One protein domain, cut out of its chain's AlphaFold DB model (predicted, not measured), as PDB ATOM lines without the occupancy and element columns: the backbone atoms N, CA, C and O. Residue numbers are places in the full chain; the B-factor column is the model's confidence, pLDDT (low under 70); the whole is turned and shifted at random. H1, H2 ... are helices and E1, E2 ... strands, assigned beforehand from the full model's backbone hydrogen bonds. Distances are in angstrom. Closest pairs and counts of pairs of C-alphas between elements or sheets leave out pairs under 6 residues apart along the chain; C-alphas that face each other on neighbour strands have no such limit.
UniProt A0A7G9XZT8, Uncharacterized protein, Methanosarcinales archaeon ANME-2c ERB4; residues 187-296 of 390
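This is residues 187 to 296 of the 390 residues of an uncharacterized protein of Methanosarcinales archaeon ANME-2c ERB4 (UniProt A0A7G9XZT8). A small three-stranded sheet, E2 E3 E4, and a separate pair of strands, E1 and E5, lie on two sides of one longer helix, H3, which packs over one face of the sheet and on E5. H1 and H2 lie near opposite ends of the sheet's strands, and H4, at the end of the printed part, lies far out, away from H3. The 110 printed residues hold five named strands and four named helices, in the order E1 E2 H1 E3 H2 E4 H3 E5 H4, a mixed class of helices and strands. The larger sheet has the order E2, E3, E4 and is mixed; E1 and E5 are parallel. The whole is compact, with a radius of gyration of the C-alphas of 13.8 A and spans of 35 by 35 by 25 A.

E3, residues 225 to 229, is the inner strand of the larger sheet. Edge strand E2, residues 207 to 210, is antiparallel to it at 160 degrees, with N 210 and O 225 2.7 A apart, within hydrogen-bond range. The other edge strand, E4, residues 247 to 250, is parallel to E3 at 29 degrees, with N 248 and O 226 2.8 A apart, within the same range. H2, residues 230 to 236, only grazes this sheet, with its residues 230 to 235; the closest C-alphas of H2 and E4 are those of Arg 230 and Val 250, 5.8 A apart. E3, H2 and E4 form a strand-helix-strand unit, two parallel neighbour strands with a helix between them along the chain, with a right-handed crossover. H3, residues 256 to 268, is on the sheet at a height of 9.1 A, giving two layers, a helix on one face of a sheet. It lies over E4 and only just over E3, on which 3 of its C-alphas fall. The closest C-alphas of H3 and E5, residues 275 to 278, are those of Cys 260 and Val 276, 5.6 A apart. E1, residues 190 to 193, is parallel to E5 at 29 degrees, with N 191 and O 275 2.8 A apart, within hydrogen-bond range. H1, residues 213 to 219, and H4, residues 288 to 295, only just touch, with 3 pairs of C-alphas within 8 A; the closest are those of Asn 216 and Gly 288, 6.3 A apart. H3 and H4 are apart. In H1, H2 and H3 every O i to N i+4 pair is within hydrogen-bond range; in H4, 3 of 4 are.

E1 begins at C-alpha 190 (-5.404, 40.702, 40.780). From first to last C-alpha, E3 measures 13.5 A, H3 18.2 A and H4 11.2 A. H3 begins at C-alpha 256 (-12.042, 34.843, 28.076), and H4 ends at C-alpha 295 (-4.386, 14.476, 42.412).

The two C-alphas farthest apart, those of Gly 187 and Arg 237, are 40.2 A apart. The printed part has no cut. The link from E1 to E2, residues 194 to 206, is long. The mean pLDDT of the printed part is 90.9; residues 289 and 296 are under 70.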
ATOM      1  N   GLY A 187      -3.949  42.643  50.434       93.19
ATOM      2  CA  GLY A 187      -3.379  43.450  49.354       93.19
ATOM      3  C   GLY A 187      -3.422  42.782  47.980       93.19
ATOM      4  O   GLY A 187      -2.589  43.098  47.132       93.19
ATOM      5  N   TYR A 188      -4.363  41.864  47.746       93.50
ATOM      6  CA  TYR A 188      -4.569  41.286  46.418       93.50
ATOM      7  C   TYR A 188      -5.087  42.348  45.441       93.50
ATOM      8  O   TYR A 188      -6.174  42.895  45.616       93.50
ATOM      9  N   GLU A 189      -4.309  42.609  44.391       94.69
ATOM     10  CA  GLU A 189      -4.675  43.538  43.311       94.69
ATOM     11  C   GLU A 189      -5.258  42.819  42.086       94.69
ATOM     12  O   GLU A 189      -5.971  43.435  41.296       94.69
ATOM     13  N   ILE A 190      -4.958  41.525  41.912       96.38
ATOM     14  CA  ILE A 190      -5.404  40.702  40.780       96.38
ATOM     15  C   ILE A 190      -5.822  39.319  41.291       96.38
ATOM     16  O   ILE A 190      -5.104  38.719  42.093       96.38
ATOM     17  N   LEU A 191      -6.954  38.806  40.802       96.31
ATOM     18  CA  LEU A 191      -7.373  37.415  40.969       96.31
ATOM     19  C   LEU A 191      -7.113  36.634  39.683       96.31
ATOM     20  O   LEU A 191      -7.644  36.974  38.623       96.31
ATOM     21  N   ASP A 192      -6.331  35.567  39.805       96.44
ATOM     22  CA  ASP A 192      -6.182  34.571  38.749       96.44
ATOM     23  C   ASP A 192      -7.386  33.627  38.773       96.44
ATOM     24  O   ASP A 192      -7.722  33.071  39.821       96.44
ATOM     25  N   ILE A 193      -8.045  33.489  37.622       96.81
ATOM     26  CA  ILE A 193      -9.221  32.641  37.426       96.81
ATOM     27  C   ILE A 193      -9.012  31.690  36.254       96.81
ATOM     28  O   ILE A 193      -8.240  31.979  35.342       96.81
ATOM     29  N   TYR A 194      -9.745  30.585  36.254       94.50
ATOM     30  CA  TYR A 194      -9.735  29.605  35.172       94.50
ATOM     31  C   TYR A 194     -11.073  28.854  35.126       94.50
ATOM     32  O   TYR A 194     -11.882  28.968  36.046       94.50
ATOM     33  N   TYR A 195     -11.319  28.096  34.063       93.50
ATOM     34  CA  TYR A 195     -12.457  27.179  33.919       93.50
ATOM     35  C   TYR A 195     -11.990  25.916  33.182       93.50
ATOM     36  O   TYR A 195     -10.907  25.917  32.593       93.50
ATOM     37  N   ALA A 196     -12.746  24.823  33.287       87.75
ATOM     38  CA  ALA A 196     -12.349  23.514  32.744       87.75
ATOM     39  C   ALA A 196     -13.031  23.196  31.403       87.75
ATOM     40  O   ALA A 196     -12.628  22.281  30.691       87.75
ATOM     41  N   GLU A 197     -14.094  23.924  31.084       88.00
ATOM     42  CA  GLU A 197     -14.946  23.718  29.928       88.00
ATOM     43  C   GLU A 197     -14.253  24.151  28.632       88.00
ATOM     44  O   GLU A 197     -13.726  25.257  28.518       88.00
ATOM     45  N   GLU A 198     -14.300  23.289  27.618       88.44
ATOM     46  CA  GLU A 198     -13.854  23.618  26.266       88.44
ATOM     47  C   GLU A 198     -15.011  24.272  25.501       88.44
ATOM     48  O   GLU A 198     -15.980  23.602  25.143       88.44
ATOM     49  N   ILE A 199     -14.921  25.584  25.268       90.19
ATOM     50  CA  ILE A 199     -15.930  26.368  24.539       90.19
ATOM     51  C   ILE A 199     -15.239  27.177  23.444       90.19
ATOM     52  O   ILE A 199     -14.217  27.830  23.691       90.19
ATOM     53  N   ASP A 200     -15.794  27.164  22.231       90.81
ATOM     54  CA  ASP A 200     -15.222  27.918  21.123       90.81
ATOM     55  C   ASP A 200     -15.510  29.421  21.262       90.81
ATOM     56  O   ASP A 200     -16.621  29.875  21.557       90.81
ATOM     57  N   SER A 201     -14.496  30.248  20.996       91.12
ATOM     58  CA  SER A 201     -14.688  31.699  21.000       91.12
ATOM     59  C   SER A 201     -15.718  32.123  19.950       91.12
ATOM     60  O   SER A 201     -15.638  31.753  18.778       91.12
ATOM     61  N   GLY A 202     -16.659  32.970  20.370       91.94
ATOM     62  CA  GLY A 202     -17.760  33.441  19.538       91.94
ATOM     63  C   GLY A 202     -19.052  32.638  19.690       91.94
ATOM     64  O   GLY A 202     -20.039  33.015  19.057       91.94
ATOM     65  N   GLU A 203     -19.076  31.590  20.519       92.81
ATOM     66  CA  GLU A 203     -20.312  30.889  20.859       92.81
ATOM     67  C   GLU A 203     -21.335  31.821  21.515       92.81
ATOM     68  O   GLU A 203     -21.018  32.687  22.328       92.81
ATOM     69  N   ASP A 204     -22.588  31.655  21.115       93.25
ATOM     70  CA  ASP A 204     -23.701  32.508  21.517       93.25
ATOM     71  C   ASP A 204     -24.480  31.926  22.709       93.25
ATOM     72  O   ASP A 204     -25.068  32.680  23.480       93.25
ATOM     73  N   GLU A 205     -24.483  30.600  22.843       95.94
ATOM     74  CA  GLU A 205     -25.152  29.828  23.894       95.94
ATOM     75  C   GLU A 205     -24.078  29.108  24.705       95.94
ATOM     76  O   GLU A 205     -23.560  28.083  24.284       95.94
ATOM     77  N   TRP A 206     -23.692  29.704  25.831       96.12
ATOM     78  CA  TRP A 206     -22.602  29.205  26.668       96.12
ATOM     79  C   TRP A 206     -22.832  29.480  28.157       96.12
ATOM     80  O   TRP A 206     -23.510  30.449  28.526       96.12
ATOM     81  N   SER A 207     -22.217  28.639  28.992       95.81
ATOM     82  CA  SER A 207     -22.073  28.772  30.444       95.81
ATOM     83  C   SER A 207     -20.742  28.154  30.869       95.81
ATOM     84  O   SER A 207     -20.405  27.077  30.387       95.81
ATOM     85  N   VAL A 208     -20.010  28.816  31.766       95.44
ATOM     86  CA  VAL A 208     -18.771  28.299  32.369       95.44
ATOM     87  C   VAL A 208     -18.796  28.454  33.879       95.44
ATOM     88  O   VAL A 208     -19.153  29.522  34.395       95.44
ATOM     89  N   ASP A 209     -18.354  27.416  34.580       95.38
ATOM     90  CA  ASP A 209     -18.046  27.472  35.999       95.38
ATOM     91  C   ASP A 209     -16.598  27.931  36.186       95.38
ATOM     92  O   ASP A 209     -15.629  27.296  35.777       95.38
ATOM     93  N   VAL A 210     -16.449  29.096  36.805       95.50
ATOM     94  CA  VAL A 210     -15.175  29.783  36.991       95.50
ATOM     95  C   VAL A 210     -14.626  29.509  38.382       95.50
ATOM     96  O   VAL A 210     -15.296  29.702  39.402       95.50
ATOM     97  N   TYR A 211     -13.360  29.118  38.421       94.12
ATOM     98  CA  TYR A 211     -12.617  28.756  39.613       94.12
ATOM     99  C   TYR A 211     -11.644  29.868  40.002       94.12
ATOM    100  O   TYR A 211     -11.005  30.488  39.151       94.12
ATOM    101  N   GLN A 212     -11.518  30.085  41.306       94.81
ATOM    102  CA  GLN A 212     -10.515  30.943  41.920       94.81
ATOM    103  C   GLN A 212     -10.024  30.241  43.186       94.81
ATOM    104  O   GLN A 212     -10.806  29.993  44.107       94.81
ATOM    105  N   ASP A 213      -8.740  29.881  43.207       91.62
ATOM    106  CA  ASP A 213      -8.220  28.909  44.175       91.62
ATOM    107  C   ASP A 213      -8.374  29.359  45.631       91.62
ATOM    108  O   ASP A 213      -8.923  28.622  46.448       91.62
ATOM    109  N   GLU A 214      -7.990  30.595  45.950       92.50
ATOM    110  CA  GLU A 214      -8.064  31.135  47.315       92.50
ATOM    111  C   GLU A 214      -9.502  31.204  47.852       92.50
ATOM    112  O   GLU A 214      -9.779  30.805  48.986       92.50
ATOM    113  N   VAL A 215     -10.445  31.682  47.040       93.38
ATOM    114  CA  VAL A 215     -11.856  31.791  47.408       93.38
ATOM    115  C   VAL A 215     -12.453  30.400  47.558       93.38
ATOM    116  O   VAL A 215     -13.090  30.124  48.578       93.38
ATOM    117  N   ASN A 216     -12.213  29.504  46.599       91.06
ATOM    118  CA  ASN A 216     -12.711  28.132  46.645       91.06
ATOM    119  C   ASN A 216     -12.194  27.377  47.869       91.06
ATOM    120  O   ASN A 216     -12.975  26.717  48.558       91.06
ATOM    121  N   GLU A 217     -10.907  27.488  48.189       90.00
ATOM    122  CA  GLU A 217     -10.311  26.799  49.331       90.00
ATOM    123  C   GLU A 217     -10.825  27.323  50.668       90.00
ATOM    124  O   GLU A 217     -11.255  26.529  51.512       90.00
ATOM    125  N   ARG A 218     -10.827  28.649  50.851       91.75
ATOM    126  CA  ARG A 218     -11.254  29.288  52.105       91.75
ATOM    127  C   ARG A 218     -12.763  29.165  52.333       91.75
ATOM    128  O   ARG A 218     -13.207  29.125  53.482       91.75
ATOM    129  N   CYS A 219     -13.556  29.073  51.264       87.19
ATOM    130  CA  CYS A 219     -15.009  28.913  51.347       87.19
ATOM    131  C   CYS A 219     -15.485  27.452  51.236       87.19
ATOM    132  O   CYS A 219     -16.655  27.190  51.525       87.19
ATOM    133  N   HIS A 220     -14.602  26.513  50.875       86.75
ATOM    134  CA  HIS A 220     -14.920  25.116  50.548       86.75
ATOM    135  C   HIS A 220     -15.941  24.980  49.408       86.75
ATOM    136  O   HIS A 220     -16.904  24.220  49.512       86.75
ATOM    137  N   LEU A 221     -15.734  25.740  48.333       85.56
ATOM    138  CA  LEU A 221     -16.589  25.726  47.146       85.56
ATOM    139  C   LEU A 221     -16.035  24.779  46.081       85.56
ATOM    140  O   LEU A 221     -14.831  24.520  46.024       85.56
ATOM    141  N   ASN A 222     -16.932  24.278  45.232       82.88
ATOM    142  CA  ASN A 222     -16.540  23.523  44.044       82.88
ATOM    143  C   ASN A 222     -16.037  24.470  42.947       82.88
ATOM    144  O   ASN A 222     -14.993  24.195  42.375       82.88
ATOM    145  N   TRP A 223     -16.732  25.588  42.729       89.50
ATOM    146  CA  TRP A 223     -16.348  26.697  41.854       89.50
ATOM    147  C   TRP A 223     -16.786  28.027  42.487       89.50
ATOM    148  O   TRP A 223     -17.575  28.036  43.438       89.50
ATOM    149  N   THR A 224     -16.260  29.149  41.995       92.38
ATOM    150  CA  THR A 224     -16.458  30.469  42.613       92.38
ATOM    151  C   THR A 224     -17.616  31.239  41.989       92.38
ATOM    152  O   THR A 224     -18.471  31.756  42.705       92.38
ATOM    153  N   TRP A 225     -17.647  31.326  40.660       96.81
ATOM    154  CA  TRP A 225     -18.685  32.030  39.905       96.81
ATOM    155  C   TRP A 225     -19.165  31.156  38.759       96.81
ATOM    156  O   TRP A 225     -18.394  30.361  38.245       96.81
ATOM    157  N   THR A 226     -20.398  31.355  38.315       96.25
ATOM    158  CA  THR A 226     -20.856  30.819  37.027       96.25
ATOM    159  C   THR A 226     -21.098  32.007  36.112       96.25
ATOM    160  O   THR A 226     -21.788  32.948  36.505       96.25
ATOM    161  N   VAL A 227     -20.520  32.010  34.914       97.69
ATOM    162  CA  VAL A 227     -20.758  33.064  33.919       97.69
ATOM    163  C   VAL A 227     -21.461  32.445  32.728       97.69
ATOM    164  O   VAL A 227     -20.959  31.488  32.149       97.69
ATOM    165  N   MET A 228     -22.613  32.994  32.354       97.25
ATOM    166  CA  MET A 228     -23.413  32.460  31.256       97.25
ATOM    167  C   MET A 228     -24.011  33.542  30.370       97.25
ATOM    168  O   MET A 228     -24.284  34.667  30.793       97.25
ATOM    169  N   SER A 229     -24.244  33.180  29.115       96.88
ATOM    170  CA  SER A 229     -24.961  34.022  28.162       96.88
ATOM    171  C   SER A 229     -26.456  34.105  28.484       96.88
ATOM    172  O   SER A 229     -27.076  33.137  28.928       96.88
ATOM    173  N   ARG A 230     -27.095  35.232  28.155       96.06
ATOM    174  CA  ARG A 230     -28.559  35.362  28.244       96.06
ATOM    175  C   ARG A 230     -29.292  34.382  27.319       96.06
ATOM    176  O   ARG A 230     -30.428  34.009  27.604       96.06
ATOM    177  N   LYS A 231     -28.662  33.949  26.221       94.94
ATOM    178  CA  LYS A 231     -29.226  32.911  25.345       94.94
ATOM    179  C   LYS A 231     -29.240  31.551  26.043       94.94
ATOM    180  O   LYS A 231     -30.282  30.906  26.016       94.94
ATOM    181  N   GLN A 232     -28.160  31.179  26.737       94.19
ATOM    182  CA  GLN A 232     -28.121  29.970  27.566       94.19
ATOM    183  C   GLN A 232     -29.192  30.005  28.664       94.19
ATOM    184  O   GLN A 232     -29.984  29.075  28.770       94.19
ATOM    185  N   LEU A 233     -29.331  31.132  29.372       92.62
ATOM    186  CA  LEU A 233     -30.391  31.312  30.372       92.62
ATOM    187  C   LEU A 233     -31.800  31.045  29.802       92.62
ATOM    188  O   LEU A 233     -32.642  30.403  30.431       92.62
ATOM    189  N   ALA A 234     -32.063  31.520  28.581       91.31
ATOM    190  CA  ALA A 234     -33.337  31.296  27.903       91.31
ATOM    191  C   ALA A 234     -33.549  29.827  27.491       91.31
ATOM    192  O   ALA A 234     -34.695  29.366  27.463       91.31
ATOM    193  N   VAL A 235     -32.471  29.099  27.173       90.56
ATOM    194  CA  VAL A 235     -32.500  27.652  26.900       90.56
ATOM    195  C   VAL A 235     -32.853  26.875  28.166       90.56
ATOM    196  O   VAL A 235     -33.730  26.009  28.113       90.56
ATOM    197  N   ASP A 236     -32.254  27.251  29.297       87.25
ATOM    198  CA  ASP A 236     -32.489  26.626  30.605       87.25
ATOM    199  C   ASP A 236     -33.883  26.950  31.170       87.25
ATOM    200  O   ASP A 236     -34.404  26.232  32.023       87.25
ATOM    201  N   ARG A 237     -34.560  27.957  30.593       84.06
ATOM    202  CA  ARG A 237     -35.892  28.451  30.990       84.06
ATOM    203  C   ARG A 237     -35.919  28.969  32.425       84.06
ATOM    204  O   ARG A 237     -36.927  28.822  33.115       84.06
ATOM    205  N   GLU A 238     -34.827  29.593  32.835       84.75
ATOM    206  CA  GLU A 238     -34.676  30.207  34.149       84.75
ATOM    207  C   GLU A 238     -34.799  31.735  34.052       84.75
ATOM    208  O   GLU A 238     -34.572  32.339  32.997       84.75
ATOM    209  N   GLU A 239     -35.175  32.381  35.156       86.31
ATOM    210  CA  GLU A 239     -35.162  33.838  35.266       86.31
ATOM    211  C   GLU A 239     -33.900  34.313  35.992       86.31
ATOM    212  O   GLU A 239     -33.488  33.745  36.999       86.31
ATOM    213  N   GLU A 240     -33.310  35.423  35.537       85.88
ATOM    214  CA  GLU A 240     -32.097  35.988  36.154       85.88
ATOM    215  C   GLU A 240     -32.299  36.319  37.649       85.88
ATOM    216  O   GLU A 240     -31.358  36.267  38.436       85.88
ATOM    217  N   SER A 241     -33.529  36.635  38.069       82.81
ATOM    218  CA  SER A 241     -33.880  36.886  39.473       82.81
ATOM    219  C   SER A 241     -33.876  35.647  40.367       82.81
ATOM    220  O   SER A 241     -33.776  35.805  41.584       82.81
ATOM    221  N   ASP A 242     -33.988  34.455  39.785       85.25
ATOM    222  CA  ASP A 242     -34.004  33.174  40.497       85.25
ATOM    223  C   ASP A 242     -32.595  32.607  40.711       85.25
ATOM    224  O   ASP A 242     -32.395  31.667  41.491       85.25
ATOM    225  N   LEU A 243     -31.602  33.198  40.045       86.81
ATOM    226  CA  LEU A 243     -30.221  32.761  40.110       86.81
ATOM    227  C   LEU A 243     -29.508  33.244  41.386       86.81
ATOM    228  O   LEU A 243     -29.740  34.362  41.861       86.81
ATOM    229  N   PRO A 244     -28.586  32.433  41.937       88.12
ATOM    230  CA  PRO A 244     -27.702  32.868  43.009       88.12
ATOM    231  C   PRO A 244     -26.867  34.097  42.630       88.12
ATOM    232  O   PRO A 244     -26.497  34.298  41.477       88.12
ATOM    233  N   GLU A 245     -26.466  34.881  43.633       90.00
ATOM    234  CA  GLU A 245     -25.741  36.136  43.406       90.00
ATOM    235  C   GLU A 245     -24.395  35.996  42.688       90.00
ATOM    236  O   GLU A 245     -23.926  36.984  42.127       90.00
ATOM    237  N   TRP A 246     -23.756  34.829  42.740       92.12
ATOM    238  CA  TRP A 246     -22.481  34.541  42.073       92.12
ATOM    239  C   TRP A 246     -22.649  33.967  40.659       92.12
ATOM    240  O   TRP A 246     -21.649  33.649  40.019       92.12
ATOM    241  N   VAL A 247     -23.885  33.863  40.159       94.44
ATOM    242  CA  VAL A 247     -24.159  33.593  38.744       94.44
ATOM    243  C   VAL A 247     -24.281  34.926  38.006       94.44
ATOM    244  O   VAL A 247     -25.021  35.822  38.417       94.44
ATOM    245  N   ILE A 248     -23.509  35.086  36.935       96.88
ATOM    246  CA  ILE A 248     -23.353  36.337  36.197       96.88
ATOM    247  C   ILE A 248     -23.851  36.126  34.770       96.88
ATOM    248  O   ILE A 248     -23.258  35.371  34.001       96.88
ATOM    249  N   VAL A 249     -24.922  36.831  34.410       96.50
ATOM    250  CA  VAL A 249     -25.520  36.758  33.073       96.50
ATOM    251  C   VAL A 249     -24.980  37.884  32.191       96.50
ATOM    252  O   VAL A 249     -24.979  39.054  32.587       96.50
ATOM    253  N   VAL A 250     -24.529  37.542  30.982       97.12
ATOM    254  CA  VAL A 250     -23.977  38.482  29.991       97.12
ATOM    255  C   VAL A 250     -24.676  38.368  28.634       97.12
ATOM    256  O   VAL A 250     -25.278  37.349  28.309       97.12
ATOM    257  N   GLU A 251     -24.614  39.427  27.825       96.88
ATOM    258  CA  GLU A 251     -25.190  39.435  26.465       96.88
ATOM    259  C   GLU A 251     -24.180  39.003  25.403       96.88
ATOM    260  O   GLU A 251     -24.543  38.628  24.289       96.88
ATOM    261  N   GLU A 252     -22.902  39.169  25.720       97.38
ATOM    262  CA  GLU A 252     -21.808  39.023  24.784       97.38
ATOM    263  C   GLU A 252     -21.529  37.538  24.449       97.38
ATOM    264  O   GLU A 252     -21.669  36.669  25.315       97.38
ATOM    265  N   PRO A 253     -21.105  37.228  23.207       96.25
ATOM    266  CA  PRO A 253     -20.666  35.885  22.849       96.25
ATOM    267  C   PRO A 253     -19.382  35.511  23.599       96.25
ATOM    268  O   PRO A 253     -18.643  36.380  24.081       96.25
ATOM    269  N   PHE A 254     -19.106  34.213  23.671       97.38
ATOM    270  CA  PHE A 254     -18.048  33.666  24.501       97.38
ATOM    271  C   PHE A 254     -16.658  34.190  24.121       97.38
ATOM    272  O   PHE A 254     -16.233  34.163  22.961       97.38
ATOM    273  N   SER A 255     -15.935  34.655  25.136       97.19
ATOM    274  CA  SER A 255     -14.487  34.856  25.111       97.19
ATOM    275  C   SER A 255     -13.969  35.033  26.536       97.19
ATOM    276  O   SER A 255     -14.669  35.591  27.387       97.19
ATOM    277  N   ASP A 256     -12.709  34.683  26.777       96.88
ATOM    278  CA  ASP A 256     -12.042  34.843  28.076       96.88
ATOM    279  C   ASP A 256     -12.135  36.287  28.590       96.88
ATOM    280  O   ASP A 256     -12.344  36.543  29.777       96.88
ATOM    281  N   ALA A 257     -12.031  37.257  27.675       97.25
ATOM    282  CA  ALA A 257     -12.136  38.679  27.983       97.25
ATOM    283  C   ALA A 257     -13.537  39.072  28.481       97.25
ATOM    284  O   ALA A 257     -13.659  39.955  29.331       97.25
ATOM    285  N   VAL A 258     -14.591  38.436  27.961       97.75
ATOM    286  CA  VAL A 258     -15.966  38.637  28.439       97.75
ATOM    287  C   VAL A 258     -16.118  38.066  29.845       97.75
ATOM    288  O   VAL A 258     -16.630  38.777  30.709       97.75
ATOM    289  N   VAL A 259     -15.609  36.857  30.099       97.81
ATOM    290  CA  VAL A 259     -15.643  36.218  31.428       97.81
ATOM    291  C   VAL A 259     -14.917  37.075  32.471       97.81
ATOM    292  O   VAL A 259     -15.514  37.441  33.485       97.81
ATOM    293  N   CYS A 260     -13.675  37.493  32.192       98.00
ATOM    294  CA  CYS A 260     -12.901  38.353  33.096       98.00
ATOM    295  C   CYS A 260     -13.656  39.647  33.413       98.00
ATOM    296  O   CYS A 260     -13.863  39.991  34.574       98.00
ATOM    297  N   LYS A 261     -14.144  40.338  32.378       98.00
ATOM    298  CA  LYS A 261     -14.848  41.615  32.531       98.00
ATOM    299  C   LYS A 261     -16.175  41.471  33.280       98.00
ATOM    300  O   LYS A 261     -16.594  42.406  33.965       98.00
ATOM    301  N   ALA A 262     -16.865  40.343  33.127       98.06
ATOM    302  CA  ALA A 262     -18.095  40.050  33.852       98.06
ATOM    303  C   ALA A 262     -17.825  39.955  35.362       98.06
ATOM    304  O   ALA A 262     -18.512  40.611  36.150       98.06
ATOM    305  N   ILE A 263     -16.772  39.232  35.748       98.19
ATOM    306  CA  ILE A 263     -16.361  39.074  37.149       98.19
ATOM    307  C   ILE A 263     -15.800  40.389  37.711       98.19
ATOM    308  O   ILE A 263     -16.201  40.795  38.799       98.19
ATOM    309  N   GLU A 264     -14.981  41.132  36.960       97.81
ATOM    310  CA  GLU A 264     -14.511  42.469  37.371       97.81
ATOM    311  C   GLU A 264     -15.677  43.423  37.646       97.81
ATOM    312  O   GLU A 264     -15.700  44.116  38.662       97.81
ATOM    313  N   ARG A 265     -16.691  43.450  36.769       97.62
ATOM    314  CA  ARG A 265     -17.905  44.256  36.986       97.62
ATOM    315  C   ARG A 265     -18.660  43.808  38.236       97.62
ATOM    316  O   ARG A 265     -19.171  44.657  38.967       97.62
ATOM    317  N   TRP A 266     -18.742  42.501  38.477       97.00
ATOM    318  CA  TRP A 266     -19.397  41.930  39.654       97.00
ATOM    319  C   TRP A 266     -18.688  42.314  40.961       97.00
ATOM    320  O   TRP A 266     -19.360  42.676  41.934       97.00
ATOM    321  N   LEU A 267     -17.351  42.287  40.958       96.88
ATOM    322  CA  LEU A 267     -16.480  42.706  42.060       96.88
ATOM    323  C   LEU A 267     -16.593  44.215  42.310       96.88
ATOM    324  O   LEU A 267     -16.898  44.642  43.429       96.88
ATOM    325  N   LEU A 268     -16.460  45.023  41.256       95.94
ATOM    326  CA  LEU A 268     -16.553  46.481  41.332       95.94
ATOM    327  C   LEU A 268     -17.924  46.939  41.842       95.94
ATOM    328  O   LEU A 268     -18.007  47.842  42.674       95.94
ATOM    329  N   GLY A 269     -19.004  46.282  41.405       94.25
ATOM    330  CA  GLY A 269     -20.364  46.539  41.887       94.25
ATOM    331  C   GLY A 269     -20.543  46.325  43.397       94.25
ATOM    332  O   GLY A 269     -21.505  46.830  43.975       94.25
ATOM    333  N   ARG A 270     -19.605  45.623  44.040       93.31
ATOM    334  CA  ARG A 270     -19.562  45.355  45.485       93.31
ATOM    335  C   ARG A 270     -18.442  46.111  46.207       93.31
ATOM    336  O   ARG A 270     -18.248  45.909  47.401       93.31
ATOM    337  N   GLY A 271     -17.759  47.023  45.513       93.44
ATOM    338  CA  GLY A 271     -16.709  47.868  46.083       93.44
ATOM    339  C   GLY A 271     -15.323  47.223  46.124       93.44
ATOM    340  O   GLY A 271     -14.452  47.730  46.831       93.44
ATOM    341  N   TYR A 272     -15.108  46.133  45.386       94.38
ATOM    342  CA  TYR A 272     -13.791  45.524  45.221       94.38
ATOM    343  C   TYR A 272     -13.136  46.054  43.945       94.38
ATOM    344  O   TYR A 272     -13.615  45.795  42.845       94.38
ATOM    345  N   ASP A 273     -12.044  46.801  44.105       93.75
ATOM    346  CA  ASP A 273     -11.185  47.257  43.006       93.75
ATOM    347  C   ASP A 273     -10.038  46.253  42.826       93.75
ATOM    348  O   ASP A 273      -8.901  46.505  43.214       93.75
ATOM    349  N   ILE A 274     -10.390  45.053  42.360       94.50
ATOM    350  CA  ILE A 274      -9.463  43.939  42.137       94.50
ATOM    351  C   ILE A 274      -9.586  43.535  40.668       94.50
ATOM    352  O   ILE A 274     -10.694  43.283  40.186       94.50
ATOM    353  N   GLY A 275      -8.463  43.506  39.951       96.31
ATOM    354  CA  GLY A 275      -8.414  43.058  38.561       96.31
ATOM    355  C   GLY A 275      -8.605  41.549  38.444       96.31
ATOM    356  O   GLY A 275      -8.396  40.807  39.403       96.31
ATOM    357  N   VAL A 276      -8.975  41.074  37.258       97.69
ATOM    358  CA  VAL A 276      -9.147  39.638  37.001       97.69
ATOM    359  C   VAL A 276      -8.308  39.226  35.801       97.69
ATOM    360  O   VAL A 276      -8.292  39.901  34.771       97.69
ATOM    361  N   ARG A 277      -7.609  38.098  35.925       97.44
ATOM    362  CA  ARG A 277      -6.773  37.541  34.863       97.44
ATOM    363  C   ARG A 277      -7.132  36.080  34.628       97.44
ATOM    364  O   ARG A 277      -7.093  35.278  35.551       97.44
ATOM    365  N   MET A 278      -7.433  35.744  33.376       96.75
ATOM    366  CA  MET A 278      -7.570  34.353  32.953       96.75
ATOM    367  C   MET A 278      -6.195  33.683  32.930       96.75
ATOM    368  O   MET A 278      -5.262  34.227  32.328       96.75
ATOM    369  N   VAL A 279      -6.078  32.516  33.556       95.12
ATOM    370  CA  VAL A 279      -4.910  31.634  33.450       95.12
ATOM    371  C   VAL A 279      -5.307  30.327  32.755       95.12
ATOM    372  O   VAL A 279      -6.443  29.878  32.923       95.12
ATOM    373  N   PRO A 280      -4.410  29.715  31.959       90.25
ATOM    374  CA  PRO A 280      -4.664  28.403  31.371       90.25
ATOM    375  C   PRO A 280      -4.946  27.358  32.449       90.25
ATOM    376  O   PRO A 280      -4.329  27.386  33.518       90.25
ATOM    377  N   PHE A 281      -5.835  26.410  32.154       86.38
ATOM    378  CA  PHE A 281      -6.205  25.351  33.092       86.38
ATOM    379  C   PHE A 281      -4.988  24.530  33.549       86.38
ATOM    380  O   PHE A 281      -4.887  24.154  34.711       86.38
ATOM    381  N   GLU A 282      -4.015  24.308  32.665       84.00
ATOM    382  CA  GLU A 282      -2.790  23.557  32.954       84.00
ATOM    383  C   GLU A 282      -1.810  24.311  33.864       84.00
ATOM    384  O   GLU A 282      -0.928  23.698  34.469       84.00
ATOM    385  N   GLU A 283      -1.934  25.637  33.936       85.06
ATOM    386  CA  GLU A 283      -1.127  26.497  34.807       85.06
ATOM    387  C   GLU A 283      -1.826  26.786  36.145       85.06
ATOM    388  O   GLU A 283      -1.203  27.343  37.054       85.06
ATOM    389  N   ALA A 284      -3.099  26.403  36.283       84.88
ATOM    390  CA  ALA A 284      -3.866  26.579  37.504       84.88
ATOM    391  C   ALA A 284      -3.366  25.648  38.624       84.88
ATOM    392  O   ALA A 284      -3.000  24.495  38.389       84.88
ATOM    393  N   GLY A 285      -3.378  26.142  39.868       78.25
ATOM    394  CA  GLY A 285      -3.047  25.326  41.041       78.25
ATOM    395  C   GLY A 285      -4.092  24.240  41.305       78.25
ATOM    396  O   GLY A 285      -3.760  23.170  41.820       78.25
ATOM    397  N   GLY A 286      -5.335  24.507  40.899       79.25
ATOM    398  CA  GLY A 286      -6.466  23.618  41.082       79.25
ATOM    399  C   GLY A 286      -7.050  23.762  42.486       79.25
ATOM    400  O   GLY A 286      -6.350  23.657  43.492       79.25
ATOM    401  N   SER A 287      -8.371  23.908  42.577       76.44
ATOM    402  CA  SER A 287      -9.103  23.979  43.846       76.44
ATOM    403  C   SER A 287     -10.314  23.049  43.887       76.44
ATOM    404  O   SER A 287     -10.760  22.504  42.875       76.44
ATOM    405  N   GLY A 288     -10.826  22.806  45.097       71.12
ATOM    406  CA  GLY A 288     -12.061  22.050  45.311       71.12
ATOM    407  C   GLY A 288     -12.033  20.638  44.711       71.12
ATOM    408  O   GLY A 288     -11.195  19.808  45.075       71.12
ATOM    409  N   LEU A 289     -12.994  20.358  43.826       69.94
ATOM    410  CA  LEU A 289     -13.111  19.083  43.114       69.94
ATOM    411  C   LEU A 289     -12.013  18.914  42.057       69.94
ATOM    412  O   LEU A 289     -11.487  17.814  41.921       69.94
ATOM    413  N   ILE A 290     -11.621  19.993  41.372       75.44
ATOM    414  CA  ILE A 290     -10.589  19.958  40.328       75.44
ATOM    415  C   ILE A 290      -9.255  19.503  40.909       75.44
ATOM    416  O   ILE A 290      -8.648  18.586  40.369       75.44
ATOM    417  N   ARG A 291      -8.847  20.036  42.068       79.25
ATOM    418  CA  ARG A 291      -7.623  19.565  42.731       79.25
ATOM    419  C   ARG A 291      -7.666  18.070  43.035       79.25
ATOM    420  O   ARG A 291      -6.697  17.371  42.781       79.25
ATOM    421  N   LYS A 292      -8.798  17.569  43.542       73.06
ATOM    422  CA  LYS A 292      -8.959  16.132  43.812       73.06
ATOM    423  C   LYS A 292      -8.840  15.310  42.533       73.06
ATOM    424  O   LYS A 292      -8.187  14.280  42.559       73.06
ATOM    425  N   LEU A 293      -9.438  15.769  41.433       70.94
ATOM    426  CA  LEU A 293      -9.355  15.100  40.134       70.94
ATOM    427  C   LEU A 293      -7.935  15.140  39.546       70.94
ATOM    428  O   LEU A 293      -7.516  14.162  38.944       70.94
ATOM    429  N   MET A 294      -7.185  16.227  39.754       72.19
ATOM    430  CA  MET A 294      -5.780  16.346  39.332       72.19
ATOM    431  C   MET A 294      -4.829  15.497  40.191       72.19
ATOM    432  O   MET A 294      -3.821  15.008  39.693       72.19
ATOM    433  N   GLU A 295      -5.133  15.334  41.482       72.62
ATOM    434  CA  GLU A 295      -4.386  14.476  42.412       72.62
ATOM    435  C   GLU A 295      -4.736  12.986  42.262       72.62
ATOM    436  O   GLU A 295      -3.979  12.126  42.720       72.62
ATOM    437  N   MET A 296      -5.876  12.667  41.643       64.81
ATOM    438  CA  MET A 296      -6.246  11.297  41.311       64.81
ATOM    439  C   MET A 296      -5.368  10.794  40.165       64.81
ATOM    440  O   MET A 296      -5.338  11.361  39.077       64.81
TER     441      MET A 296